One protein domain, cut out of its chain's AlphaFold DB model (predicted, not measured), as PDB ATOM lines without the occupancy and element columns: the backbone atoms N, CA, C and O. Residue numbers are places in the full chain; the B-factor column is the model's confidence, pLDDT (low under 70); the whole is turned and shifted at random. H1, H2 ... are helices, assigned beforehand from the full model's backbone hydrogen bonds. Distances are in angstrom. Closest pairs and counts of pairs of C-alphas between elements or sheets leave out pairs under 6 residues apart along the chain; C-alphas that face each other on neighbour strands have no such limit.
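AT A GLANCE: This is residues 23 to 111 of the 256 residues of an uncharacterized protein of Lucilia cuprina (UniProt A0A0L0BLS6). H1 and the longer H2 form a V closed near Ile 40 and Val 51; H4 packs on H2 towards the open end, and H5 is set crosswise near H1 at the closed end. The printed part has 89 residues, of which 71 are in five named helices, H1 to H5 in order along the chain, with no named strand; the class is all helix. The whole is only just compact, close to loose, radius of gyration of the C-alphas 14.4 A, spanning 45 by 29 by 17 A.

HOW THE PARTS SIT: H1, residues 23 to 42, is close to but not clearly touching H2, residues 48 to 73; their closest C-alphas, Ile 40 and Val 51, are 7.1 A apart. H4, residues 82 to 92, touches H2 with residues 59 to 67 of H2 alone; the closest C-alphas, Phe 64 and Ala 92, are 6.2 A apart. H5, residues 101 to 110, stands at a steep tilt of 57 degrees to H1. Every O i to N i+4 pair is within hydrogen-bond range in H1, H4 and H5, and 19 of 22 in H2.

IN THESE COORDINATES: H1, 28.2 A long, begins at C-alpha 23 (241.911, 236.896, 271.329). H2 measures 35.9 A. H3 is residues 76 to 79. H5 ends at C-alpha 110 (245.124, 235.624, 290.216).

THE WHOLE: The printed part has no cut and no long link; no printed residue is under 70.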
ATOM      1  N   ASP A  23     242.102 236.040 270.164       73.25
ATOM      2  CA  ASP A  23     241.911 236.896 271.329       73.25
ATOM      3  C   ASP A  23     240.444 236.964 271.773       73.25
ATOM      4  O   ASP A  23     240.161 236.807 272.959       73.25
ATOM      5  N   VAL A  24     239.500 237.089 270.830       82.38
ATOM      6  CA  VAL A  24     238.060 237.150 271.142       82.38
ATOM      7  C   VAL A  24     237.583 235.837 271.764       82.38
ATOM      8  O   VAL A  24     236.772 235.835 272.688       82.38
ATOM      9  N   TYR A  25     238.089 234.697 271.291       86.44
ATOM     10  CA  TYR A  25     237.788 233.400 271.900       86.44
ATOM     11  C   TYR A  25     238.266 233.328 273.357       86.44
ATOM     12  O   TYR A  25     237.490 232.972 274.251       86.44
ATOM     13  N   TYR A  26     239.535 233.677 273.593       87.06
ATOM     14  CA  TYR A  26     240.134 233.612 274.923       87.06
ATOM     15  C   TYR A  26     239.430 234.539 275.916       87.06
ATOM     16  O   TYR A  26     239.199 234.138 277.056       87.06
ATOM     17  N   GLU A  27     239.025 235.731 275.481       90.38
ATOM     18  CA  GLU A  27     238.267 236.680 276.300       90.38
ATOM     19  C   GLU A  27     236.921 236.099 276.768       90.38
ATOM     20  O   GLU A  27     236.582 236.163 277.955       90.38
ATOM     21  N   HIS A  28     236.171 235.455 275.868       91.50
ATOM     22  CA  HIS A  28     234.881 234.854 276.214       91.50
ATOM     23  C   HIS A  28     235.023 233.665 277.170       91.50
ATOM     24  O   HIS A  28     234.296 233.588 278.164       91.50
ATOM     25  N   ILE A  29     235.970 232.752 276.922       91.69
ATOM     26  CA  ILE A  29     236.210 231.618 277.829       91.69
ATOM     27  C   ILE A  29     236.658 232.106 279.204       91.69
ATOM     28  O   ILE A  29     236.169 231.609 280.222       91.69
ATOM     29  N   GLN A  30     237.533 233.110 279.255       90.88
ATOM     30  CA  GLN A  30     237.966 233.697 280.516       90.88
ATOM     31  C   GLN A  30     236.788 234.309 281.281       90.88
ATOM     32  O   GLN A  30     236.635 234.049 282.473       90.88
ATOM     33  N   THR A  31     235.903 235.028 280.591       93.62
ATOM     34  CA  THR A  31     234.682 235.597 281.181       93.62
ATOM     35  C   THR A  31     233.781 234.514 281.784       93.62
ATOM     36  O   THR A  31     233.234 234.679 282.881       93.62
ATOM     37  N   MET A  32     233.647 233.365 281.112       93.56
ATOM     38  CA  MET A  32     232.884 232.231 281.642       93.56
ATOM     39  C   MET A  32     233.554 231.615 282.880       93.56
ATOM     40  O   MET A  32     232.866 231.329 283.864       93.56
ATOM     41  N   ARG A  33     234.885 231.458 282.880       92.88
ATOM     42  CA  ARG A  33     235.647 230.960 284.043       92.88
ATOM     43  C   ARG A  33     235.594 231.922 285.232       92.88
ATOM     44  O   ARG A  33     235.445 231.481 286.374       92.88
ATOM     45  N   ASP A  34     235.639 233.228 284.985       91.44
ATOM     46  CA  ASP A  34     235.447 234.255 286.015       91.44
ATOM     47  C   ASP A  34     234.043 234.193 286.606       91.44
ATOM     48  O   ASP A  34     233.876 234.282 287.821       91.44
ATOM     49  N   SER A  35     233.033 233.972 285.767       92.94
ATOM     50  CA  SER A  35     231.649 233.807 286.213       92.94
ATOM     51  C   SER A  35     231.477 232.552 287.071       92.94
ATOM     52  O   SER A  35     230.860 232.617 288.133       92.94
ATOM     53  N   ALA A  36     232.081 231.427 286.677       93.81
ATOM     54  CA  ALA A  36     232.095 230.203 287.478       93.81
ATOM     55  C   ALA A  36     232.800 230.416 288.831       93.81
ATOM     56  O   ALA A  36     232.302 229.985 289.873       93.81
ATOM     57  N   SER A  37     233.921 231.141 288.835       90.25
ATOM     58  CA  SER A  37     234.673 231.477 290.049       90.25
ATOM     59  C   SER A  37     233.865 232.374 290.992       90.25
ATOM     60  O   SER A  37     233.760 232.080 292.183       90.25
ATOM     61  N   LYS A  38     233.221 233.421 290.457       86.81
ATOM     62  CA  LYS A  38     232.321 234.319 291.202       86.81
ATOM     63  C   LYS A  38     231.100 233.582 291.745       86.81
ATOM     64  O   LYS A  38     230.699 233.833 292.878       86.81
ATOM     65  N   PHE A  39     230.540 232.640 290.985       92.44
ATOM     66  CA  PHE A  39     229.461 231.779 291.463       92.44
ATOM     67  C   PHE A  39     229.893 230.972 292.692       92.44
ATOM     68  O   PHE A  39     229.207 231.011 293.708       92.44
ATOM     69  N   ILE A  40     231.054 230.310 292.656       90.06
ATOM     70  CA  ILE A  40     231.561 229.575 293.825       90.06
ATOM     71  C   ILE A  40     231.819 230.508 295.008       90.06
ATOM     72  O   ILE A  40     231.462 230.169 296.135       90.06
ATOM     73  N   LEU A  41     232.387 231.690 294.763       82.56
ATOM     74  CA  LEU A  41     232.623 232.686 295.807       82.56
ATOM     75  C   LEU A  41     231.312 233.173 296.447       82.56
ATOM     76  O   LEU A  41     231.254 233.359 297.659       82.56
ATOM     77  N   SER A  42     230.235 233.306 295.669       82.00
ATOM     78  CA  SER A  42     228.925 233.722 296.187       82.00
ATOM     79  C   SER A  42     228.350 232.752 297.229       82.00
ATOM     80  O   SER A  42     227.570 233.168 298.080       82.00
ATOM     81  N   LEU A  43     228.811 231.494 297.248       83.31
ATOM     82  CA  LEU A  43     228.405 230.457 298.202       83.31
ATOM     83  C   LEU A  43     229.203 230.481 299.523       83.31
ATOM     84  O   LEU A  43     229.246 229.486 300.241       83.31
ATOM     85  N   HIS A  44     229.854 231.598 299.853       75.75
ATOM     86  CA  HIS A  44     230.670 231.778 301.061       75.75
ATOM     87  C   HIS A  44     229.958 231.472 302.396       75.75
ATOM     88  O   HIS A  44     230.623 231.130 303.370       75.75
ATOM     89  N   SER A  45     228.627 231.564 302.453       72.50
ATOM     90  CA  SER A  45     227.844 231.398 303.687       72.50
ATOM     91  C   SER A  45     227.564 229.941 304.084       72.50
ATOM     92  O   SER A  45     226.899 229.698 305.090       72.50
ATOM     93  N   ILE A  46     227.999 228.961 303.290       82.00
ATOM     94  CA  ILE A  46     227.754 227.531 303.534       82.00
ATOM     95  C   ILE A  46     229.062 226.745 303.656       82.00
ATOM     96  O   ILE A  46     230.145 227.224 303.320       82.00
ATOM     97  N   SER A  47     228.970 225.506 304.148       82.00
ATOM     98  CA  SER A  47     230.153 224.671 304.354       82.00
ATOM     99  C   SER A  47     230.867 224.364 303.030       82.00
ATOM    100  O   SER A  47     230.230 224.143 302.000       82.00
ATOM    101  N   ARG A  48     232.204 224.264 303.047       81.00
ATOM    102  CA  ARG A  48     232.984 223.909 301.842       81.00
ATOM    103  C   ARG A  48     232.594 222.549 301.258       81.00
ATOM    104  O   ARG A  48     232.674 222.360 300.047       81.00
ATOM    105  N   ALA A  49     232.148 221.612 302.096       85.88
ATOM    106  CA  ALA A  49     231.630 220.328 301.633       85.88
ATOM    107  C   ALA A  49     230.360 220.510 300.785       85.88
ATOM    108  O   ALA A  49     230.252 219.930 299.703       85.88
ATOM    109  N   ASP A  50     229.442 221.371 301.230       91.06
ATOM    110  CA  ASP A  50     228.220 221.687 300.490       91.06
ATOM    111  C   ASP A  50     228.515 222.492 299.220       91.06
ATOM    112  O   ASP A  50     227.958 222.179 298.169       91.06
ATOM    113  N   VAL A  51     229.447 223.454 299.270       88.44
ATOM    114  CA  VAL A  51     229.925 224.183 298.078       88.44
ATOM    115  C   VAL A  51     230.430 223.207 297.016       88.44
ATOM    116  O   VAL A  51     230.037 223.299 295.854       88.44
ATOM    117  N   ASN A  52     231.259 222.234 297.405       91.56
ATOM    118  CA  ASN A  52     231.783 221.230 296.479       91.56
ATOM    119  C   ASN A  52     230.671 220.364 295.884       91.56
ATOM    120  O   ASN A  52     230.674 220.115 294.679       91.56
ATOM    121  N   LYS A  53     229.685 219.966 296.693       95.19
ATOM    122  CA  LYS A  53     228.524 219.210 296.214       95.19
ATOM    123  C   LYS A  53     227.678 220.020 295.228       95.19
ATOM    124  O   LYS A  53     227.236 219.484 294.215       95.19
ATOM    125  N   ILE A  54     227.459 221.307 295.496       95.94
ATOM    126  CA  ILE A  54     226.740 222.211 294.587       95.94
ATOM    127  C   ILE A  54     227.514 222.367 293.277       95.94
ATOM    128  O   ILE A  54     226.925 222.200 292.211       95.94
ATOM    129  N   ARG A  55     228.829 222.610 293.346       95.44
ATOM    130  CA  ARG A  55     229.719 222.687 292.177       95.44
ATOM    131  C   ARG A  55     229.603 221.434 291.310       95.44
ATOM    132  O   ARG A  55     229.352 221.550 290.117       95.44
ATOM    133  N   GLU A  56     229.730 220.248 291.907       95.56
ATOM    134  CA  GLU A  56     229.615 218.966 291.196       95.56
ATOM    135  C   GLU A  56     228.235 218.770 290.573       95.56
ATOM    136  O   GLU A  56     228.125 218.301 289.442       95.56
ATOM    137  N   ASN A  57     227.170 219.157 291.277       96.31
ATOM    138  CA  ASN A  57     225.817 219.069 290.742       96.31
ATOM    139  C   ASN A  57     225.608 220.001 289.545       96.31
ATOM    140  O   ASN A  57     224.966 219.594 288.579       96.31
ATOM    141  N   VAL A  58     226.137 221.226 289.584       96.62
ATOM    142  CA  VAL A  58     226.071 222.170 288.459       96.62
ATOM    143  C   VAL A  58     226.904 221.656 287.281       96.62
ATOM    144  O   VAL A  58     226.421 221.629 286.150       96.62
ATOM    145  N   GLU A  59     228.123 221.184 287.536       95.38
ATOM    146  CA  GLU A  59     229.020 220.635 286.514       95.38
ATOM    147  C   GLU A  59     228.386 219.422 285.804       95.38
ATOM    148  O   GLU A  59     228.272 219.402 284.578       95.38
ATOM    149  N   ASN A  60     227.870 218.454 286.564       94.25
ATOM    150  CA  ASN A  60     227.340 217.205 286.013       94.25
ATOM    151  C   ASN A  60     225.935 217.337 285.411       94.25
ATOM    152  O   ASN A  60     225.640 216.688 284.408       94.25
ATOM    153  N   ASN A  61     225.052 218.142 286.010       96.25
ATOM    154  CA  ASN A  61     223.647 218.190 285.592       96.25
ATOM    155  C   ASN A  61     223.325 219.369 284.669       96.25
ATOM    156  O   ASN A  61     222.355 219.286 283.920       96.25
ATOM    157  N   ILE A  62     224.108 220.452 284.706       95.94
ATOM    158  CA  ILE A  62     223.862 221.649 283.890       95.94
ATOM    159  C   ILE A  62     224.915 221.751 282.793       95.94
ATOM    160  O   ILE A  62     224.582 221.645 281.613       95.94
ATOM    161  N   VAL A  63     226.191 221.901 283.160       95.88
ATOM    162  CA  VAL A  63     227.271 222.125 282.185       95.88
ATOM    163  C   VAL A  63     227.402 220.935 281.238       95.88
ATOM    164  O   VAL A  63     227.344 221.100 280.019       95.88
ATOM    165  N   PHE A  64     227.493 219.716 281.773       94.69
ATOM    166  CA  PHE A  64     227.618 218.514 280.950       94.69
ATOM    167  C   PHE A  64     226.381 218.269 280.072       94.69
ATOM    168  O   PHE A  64     226.510 217.821 278.931       94.69
ATOM    169  N   ALA A  65     225.180 218.602 280.559       95.62
ATOM    170  CA  ALA A  65     223.955 218.509 279.768       95.62
ATOM    171  C   ALA A  65     223.983 219.466 278.564       95.62
ATOM    172  O   ALA A  65     223.682 219.042 277.446       95.62
ATOM    173  N   ILE A  66     224.421 220.713 278.768       95.06
ATOM    174  CA  ILE A  66     224.597 221.709 277.700       95.06
ATOM    175  C   ILE A  66     225.641 221.230 276.687       95.06
ATOM    176  O   ILE A  66     225.366 221.201 275.489       95.06
ATOM    177  N   VAL A  67     226.814 220.782 277.144       95.31
ATOM    178  CA  VAL A  67     227.877 220.284 276.255       95.31
ATOM    179  C   VAL A  67     227.391 219.090 275.430       95.31
ATOM    180  O   VAL A  67     227.649 219.019 274.229       95.31
ATOM    181  N   ASN A  68     226.649 218.160 276.034       94.50
ATOM    182  CA  ASN A  68     226.087 217.016 275.315       94.50
ATOM    183  C   ASN A  68     225.007 217.418 274.313       94.50
ATOM    184  O   ASN A  68     224.934 216.831 273.234       94.50
ATOM    185  N   PHE A  69     224.175 218.402 274.652       94.69
ATOM    186  CA  PHE A  69     223.206 218.964 273.723       94.69
ATOM    187  C   PHE A  69     223.908 219.584 272.508       94.69
ATOM    188  O   PHE A  69     223.554 219.261 271.373       94.69
ATOM    189  N   LEU A  70     224.958 220.385 272.723       93.12
ATOM    190  CA  LEU A  70     225.754 220.980 271.646       93.12
ATOM    191  C   LEU A  70     226.416 219.906 270.774       93.12
ATOM    192  O   LEU A  70     226.287 219.942 269.554       93.12
ATOM    193  N   LYS A  71     227.024 218.881 271.385       92.81
ATOM    194  CA  LYS A  71     227.612 217.734 270.667       92.81
ATOM    195  C   LYS A  71     226.607 216.965 269.808       92.81
ATOM    196  O   LYS A  71     227.010 216.341 268.838       92.81
ATOM    197  N   LYS A  72     225.322 216.958 270.167       93.06
ATOM    198  CA  LYS A  72     224.271 216.299 269.373       93.06
ATOM    199  C   LYS A  72     223.664 217.210 268.308       93.06
ATOM    200  O   LYS A  72     223.155 216.705 267.315       93.06
ATOM    201  N   SER A  73     223.687 218.521 268.534       91.56
ATOM    202  CA  SER A  73     223.032 219.509 267.667       91.56
ATOM    203  C   SER A  73     223.947 220.023 266.555       91.56
ATOM    204  O   SER A  73     223.466 220.460 265.514       91.56
ATOM    205  N   ILE A  74     225.265 219.975 266.762       91.19
ATOM    206  CA  ILE A  74     226.263 220.431 265.792       91.19
ATOM    207  C   ILE A  74     226.595 219.286 264.813       91.19
ATOM    208  O   ILE A  74     226.832 218.159 265.256       91.19
ATOM    209  N   PRO A  75     226.663 219.539 263.490       92.12
ATOM    210  CA  PRO A  75     227.035 218.523 262.509       92.12
ATOM    211  C   PRO A  75     228.398 217.879 262.797       92.12
ATOM    212  O   PRO A  75     229.365 218.565 263.132       92.12
ATOM    213  N   GLN A  76     228.507 216.567 262.564       87.69
ATOM    214  CA  GLN A  76     229.722 215.781 262.830       87.69
ATOM    215  C   GLN A  76     230.987 216.378 262.188       87.69
ATOM    216  O   GLN A  76     232.059 216.326 262.783       87.69
ATOM    217  N   LEU A  77     230.860 216.963 260.990       86.06
ATOM    218  CA  LEU A  77     231.966 217.603 260.272       86.06
ATOM    219  C   LEU A  77     232.549 218.792 261.057       86.06
ATOM    220  O   LEU A  77     233.761 218.940 261.139       86.06
ATOM    221  N   VAL A  78     231.687 219.593 261.690       85.75
ATOM    222  CA  VAL A  78     232.085 220.753 262.502       85.75
ATOM    223  C   VAL A  78     232.630 220.302 263.857       85.75
ATOM    224  O   VAL A  78     233.559 220.898 264.378       85.75
ATOM    225  N   LEU A  79     232.129 219.199 264.417       84.06
ATOM    226  CA  LEU A  79     232.686 218.621 265.647       84.06
ATOM    227  C   LEU A  79     234.097 218.055 265.473       84.06
ATOM    228  O   LEU A  79     234.783 217.830 266.467       84.06
ATOM    229  N   GLN A  80     234.526 217.762 264.243       86.81
ATOM    230  CA  GLN A  80     235.890 217.310 263.979       86.81
ATOM    231  C   GLN A  80     236.903 218.458 263.985       86.81
ATOM    232  O   GLN A  80     238.081 218.181 264.242       86.81
ATOM    233  N   ASP A  81     236.440 219.695 263.787       90.44
ATOM    234  CA  ASP A  81     237.245 220.909 263.862       90.44
ATOM    235  C   ASP A  81     237.933 221.040 265.230       90.44
ATOM    236  O   ASP A  81     237.339 220.801 266.288       90.44
ATOM    237  N   SER A  82     239.220 221.389 265.214       86.69
ATOM    238  CA  SER A  82     240.021 221.502 266.433       86.69
ATOM    239  C   SER A  82     239.540 222.628 267.339       86.69
ATOM    240  O   SER A  82     239.538 222.455 268.554       86.69
ATOM    241  N   THR A  83     239.101 223.751 266.773       86.62
ATOM    242  CA  THR A  83     238.625 224.912 267.531       86.62
ATOM    243  C   THR A  83     237.325 224.572 268.243       86.62
ATOM    244  O   THR A  83     237.210 224.787 269.447       86.62
ATOM    245  N   MET A  84     236.378 223.940 267.542       88.38
ATOM    246  CA  MET A  84     235.113 223.503 268.138       88.38
ATOM    247  C   MET A  84     235.320 222.482 269.266       88.38
ATOM    248  O   MET A  84     234.670 222.565 270.310       88.38
ATOM    249  N   LYS A  85     236.252 221.534 269.102       89.06
ATOM    250  CA  LYS A  85     236.620 220.601 270.180       89.06
ATOM    251  C   LYS A  85     237.176 221.329 271.398       89.06
ATOM    252  O   LYS A  85     236.779 220.998 272.514       89.06
ATOM    253  N   THR A  86     238.063 222.301 271.191       91.06
ATOM    254  CA  THR A  86     238.644 223.102 272.276       91.06
ATOM    255  C   THR A  86     237.561 223.889 273.008       91.06
ATOM    256  O   THR A  86     237.476 223.765 274.224       91.06
ATOM    257  N   ILE A  87     236.657 224.565 272.286       91.06
ATOM    258  CA  ILE A  87     235.513 225.284 272.874       91.06
ATOM    259  C   ILE A  87     234.683 224.351 273.763       91.06
ATOM    260  O   ILE A  87     234.408 224.660 274.920       91.06
ATOM    261  N   LEU A  88     234.280 223.186 273.245       92.56
ATOM    262  CA  LEU A  88     233.440 222.248 273.994       92.56
ATOM    263  C   LEU A  88     234.150 221.675 275.226       92.56
ATOM    264  O   LEU A  88     233.492 221.426 276.237       92.56
ATOM    265  N   ASN A  89     235.464 221.462 275.147       93.62
ATOM    266  CA  ASN A  89     236.264 221.025 276.288       93.62
ATOM    267  C   ASN A  89     236.407 222.144 277.328       93.62
ATOM    268  O   ASN A  89     236.194 221.884 278.507       93.62
ATOM    269  N   ASP A  90     236.667 223.383 276.910       93.62
ATOM    270  CA  ASP A  90     236.776 224.525 277.822       93.62
ATOM    271  C   ASP A  90     235.451 224.819 278.539       93.62
ATOM    272  O   ASP A  90     235.452 225.131 279.730       93.62
ATOM    273  N   ILE A  91     234.313 224.637 277.858       93.88
ATOM    274  CA  ILE A  91     232.987 224.697 278.490       93.88
ATOM    275  C   ILE A  91     232.802 223.532 279.474       93.88
ATOM    276  O   ILE A  91     232.269 223.724 280.565       93.88
ATOM    277  N   ALA A  92     233.228 222.316 279.126       94.19
ATOM    278  CA  ALA A  92     233.127 221.176 280.037       94.19
ATOM    279  C   ALA A  92     234.000 221.351 281.294       94.19
ATOM    280  O   ALA A  92     233.641 220.865 282.362       94.19
ATOM    281  N   GLU A  93     235.116 222.071 281.179       94.25
ATOM    282  CA  GLU A  93     236.099 222.291 282.242       94.25
ATOM    283  C   GLU A  93     235.961 223.653 282.945       94.25
ATOM    284  O   GLU A  93     236.897 224.106 283.610       94.25
ATOM    285  N   LEU A  94     234.792 224.302 282.876       94.88
ATOM    286  CA  LEU A  94     234.556 225.631 283.468       94.88
ATOM    287  C   LEU A  94     234.927 225.748 284.951       94.88
ATOM    288  O   LEU A  94     235.381 226.799 285.395       94.88
ATOM    289  N   PHE A  95     234.739 224.676 285.722       95.00
ATOM    290  CA  PHE A  95     235.023 224.644 287.160       95.00
ATOM    291  C   PHE A  95     236.410 224.082 287.500       95.00
ATOM    292  O   PHE A  95     236.725 223.885 288.676       95.00
ATOM    293  N   SER A  96     237.253 223.801 286.504       93.00
ATOM    294  CA  SER A  96     238.556 223.155 286.699       93.00
ATOM    295  C   SER A  96     239.501 223.963 287.598       93.00
ATOM    296  O   SER A  96     240.199 223.365 288.429       93.00
ATOM    297  N   ASP A  97     239.459 225.294 287.497       91.38
ATOM    298  CA  ASP A  97     240.258 226.246 288.282       91.38
ATOM    299  C   ASP A  97     239.772 226.407 289.730       91.38
ATOM    300  O   ASP A  97     240.484 226.940 290.570       91.38
ATOM    301  N   VAL A  98     238.583 225.904 290.062       90.50
ATOM    302  CA  VAL A  98     237.997 225.990 291.414       90.50
ATOM    303  C   VAL A  98     237.625 224.617 291.976       90.50
ATOM    304  O   VAL A  98     236.890 224.502 292.952       90.50
ATOM    305  N   LYS A  99     238.147 223.549 291.362       90.94
ATOM    306  CA  LYS A  99     237.828 222.158 291.706       90.94
ATOM    307  C   LYS A  99     238.390 221.710 293.055       90.94
ATOM    308  O   LYS A  99     237.825 220.828 293.691       90.94
ATOM    309  N   THR A 100     239.525 222.269 293.466       89.56
ATOM    310  CA  THR A 100     240.178 221.961 294.745       89.56
ATOM    311  C   THR A 100     240.463 223.245 295.502       89.56
ATOM    312  O   THR A 100     240.570 224.302 294.886       89.56
ATOM    313  N   GLU A 101     240.653 223.151 296.819       81.50
ATOM    314  CA  GLU A 101     240.952 224.321 297.655       81.50
ATOM    315  C   GLU A 101     242.200 225.067 297.174       81.50
ATOM    316  O   GLU A 101     242.174 226.277 297.000       81.50
ATOM    317  N   TYR A 102     243.260 224.324 296.844       88.81
ATOM    318  CA  TYR A 102     244.487 224.897 296.295       88.81
ATOM    319  C   TYR A 102     244.246 225.676 294.994       88.81
ATOM    320  O   TYR A 102     244.774 226.772 294.817       88.81
ATOM    321  N   ARG A 103     243.456 225.115 294.067       90.88
ATOM    322  CA  ARG A 103     243.163 225.780 292.790       90.88
ATOM    323  C   ARG A 103     242.265 226.995 292.997       90.88
ATOM    324  O   ARG A 103     242.553 228.044 292.438       90.88
ATOM    325  N   PHE A 104     241.262 226.871 293.865       87.56
ATOM    326  CA  PHE A 104     240.400 227.975 294.261       87.56
ATOM    327  C   PHE A 104     241.215 229.130 294.853       87.56
ATOM    328  O   PHE A 104     241.122 230.246 294.354       87.56
ATOM    329  N   GLU A 105     242.080 228.869 295.837       84.62
ATOM    330  CA  GLU A 105     242.952 229.890 296.432       84.62
ATOM    331  C   GLU A 105     243.867 230.528 295.379       84.62
ATOM    332  O   GLU A 105     243.967 231.754 295.298       84.62
ATOM    333  N   LYS A 106     244.501 229.712 294.528       90.50
ATOM    334  CA  LYS A 106     245.335 230.202 293.425       90.50
ATOM    335  C   LYS A 106     244.542 231.133 292.507       90.50
ATOM    336  O   LYS A 106     245.018 232.222 292.197       90.50
ATOM    337  N   ARG A 107     243.325 230.741 292.126       88.25
ATOM    338  CA  ARG A 107     242.450 231.534 291.262       88.25
ATOM    339  C   ARG A 107     242.041 232.849 291.916       88.25
ATOM    340  O   ARG A 107     242.107 233.889 291.273       88.25
ATOM    341  N   MET A 108     241.675 232.832 293.196       86.62
ATOM    342  CA  MET A 108     241.329 234.053 293.930       86.62
ATOM    343  C   MET A 108     242.517 235.030 294.018       86.62
ATOM    344  O   MET A 108     242.307 236.240 293.956       86.62
ATOM    345  N   LYS A 109     243.758 234.526 294.121       87.31
ATOM    346  CA  LYS A 109     244.976 235.358 294.057       87.31
ATOM    347  C   LYS A 109     245.203 235.945 292.665       87.31
ATOM    348  O   LYS A 109     245.521 237.121 292.556       87.31
ATOM    349  N   GLU A 110     245.022 235.152 291.609       90.25
ATOM    350  CA  GLU A 110     245.124 235.624 290.216       90.25
ATOM    351  C   GLU A 110     244.090 236.714 289.899       90.25
ATOM    352  O   GLU A 110     244.391 237.655 289.172       90.25
ATOM    353  N   MET A 111     242.890 236.610 290.477       83.00
ATOM    354  CA  MET A 111     241.828 237.617 290.369       83.00
ATOM    355  C   MET A 111     242.036 238.826 291.300       83.00
ATOM    356  O   MET A 111     241.182 239.707 291.340       83.00
TER     357      MET A 111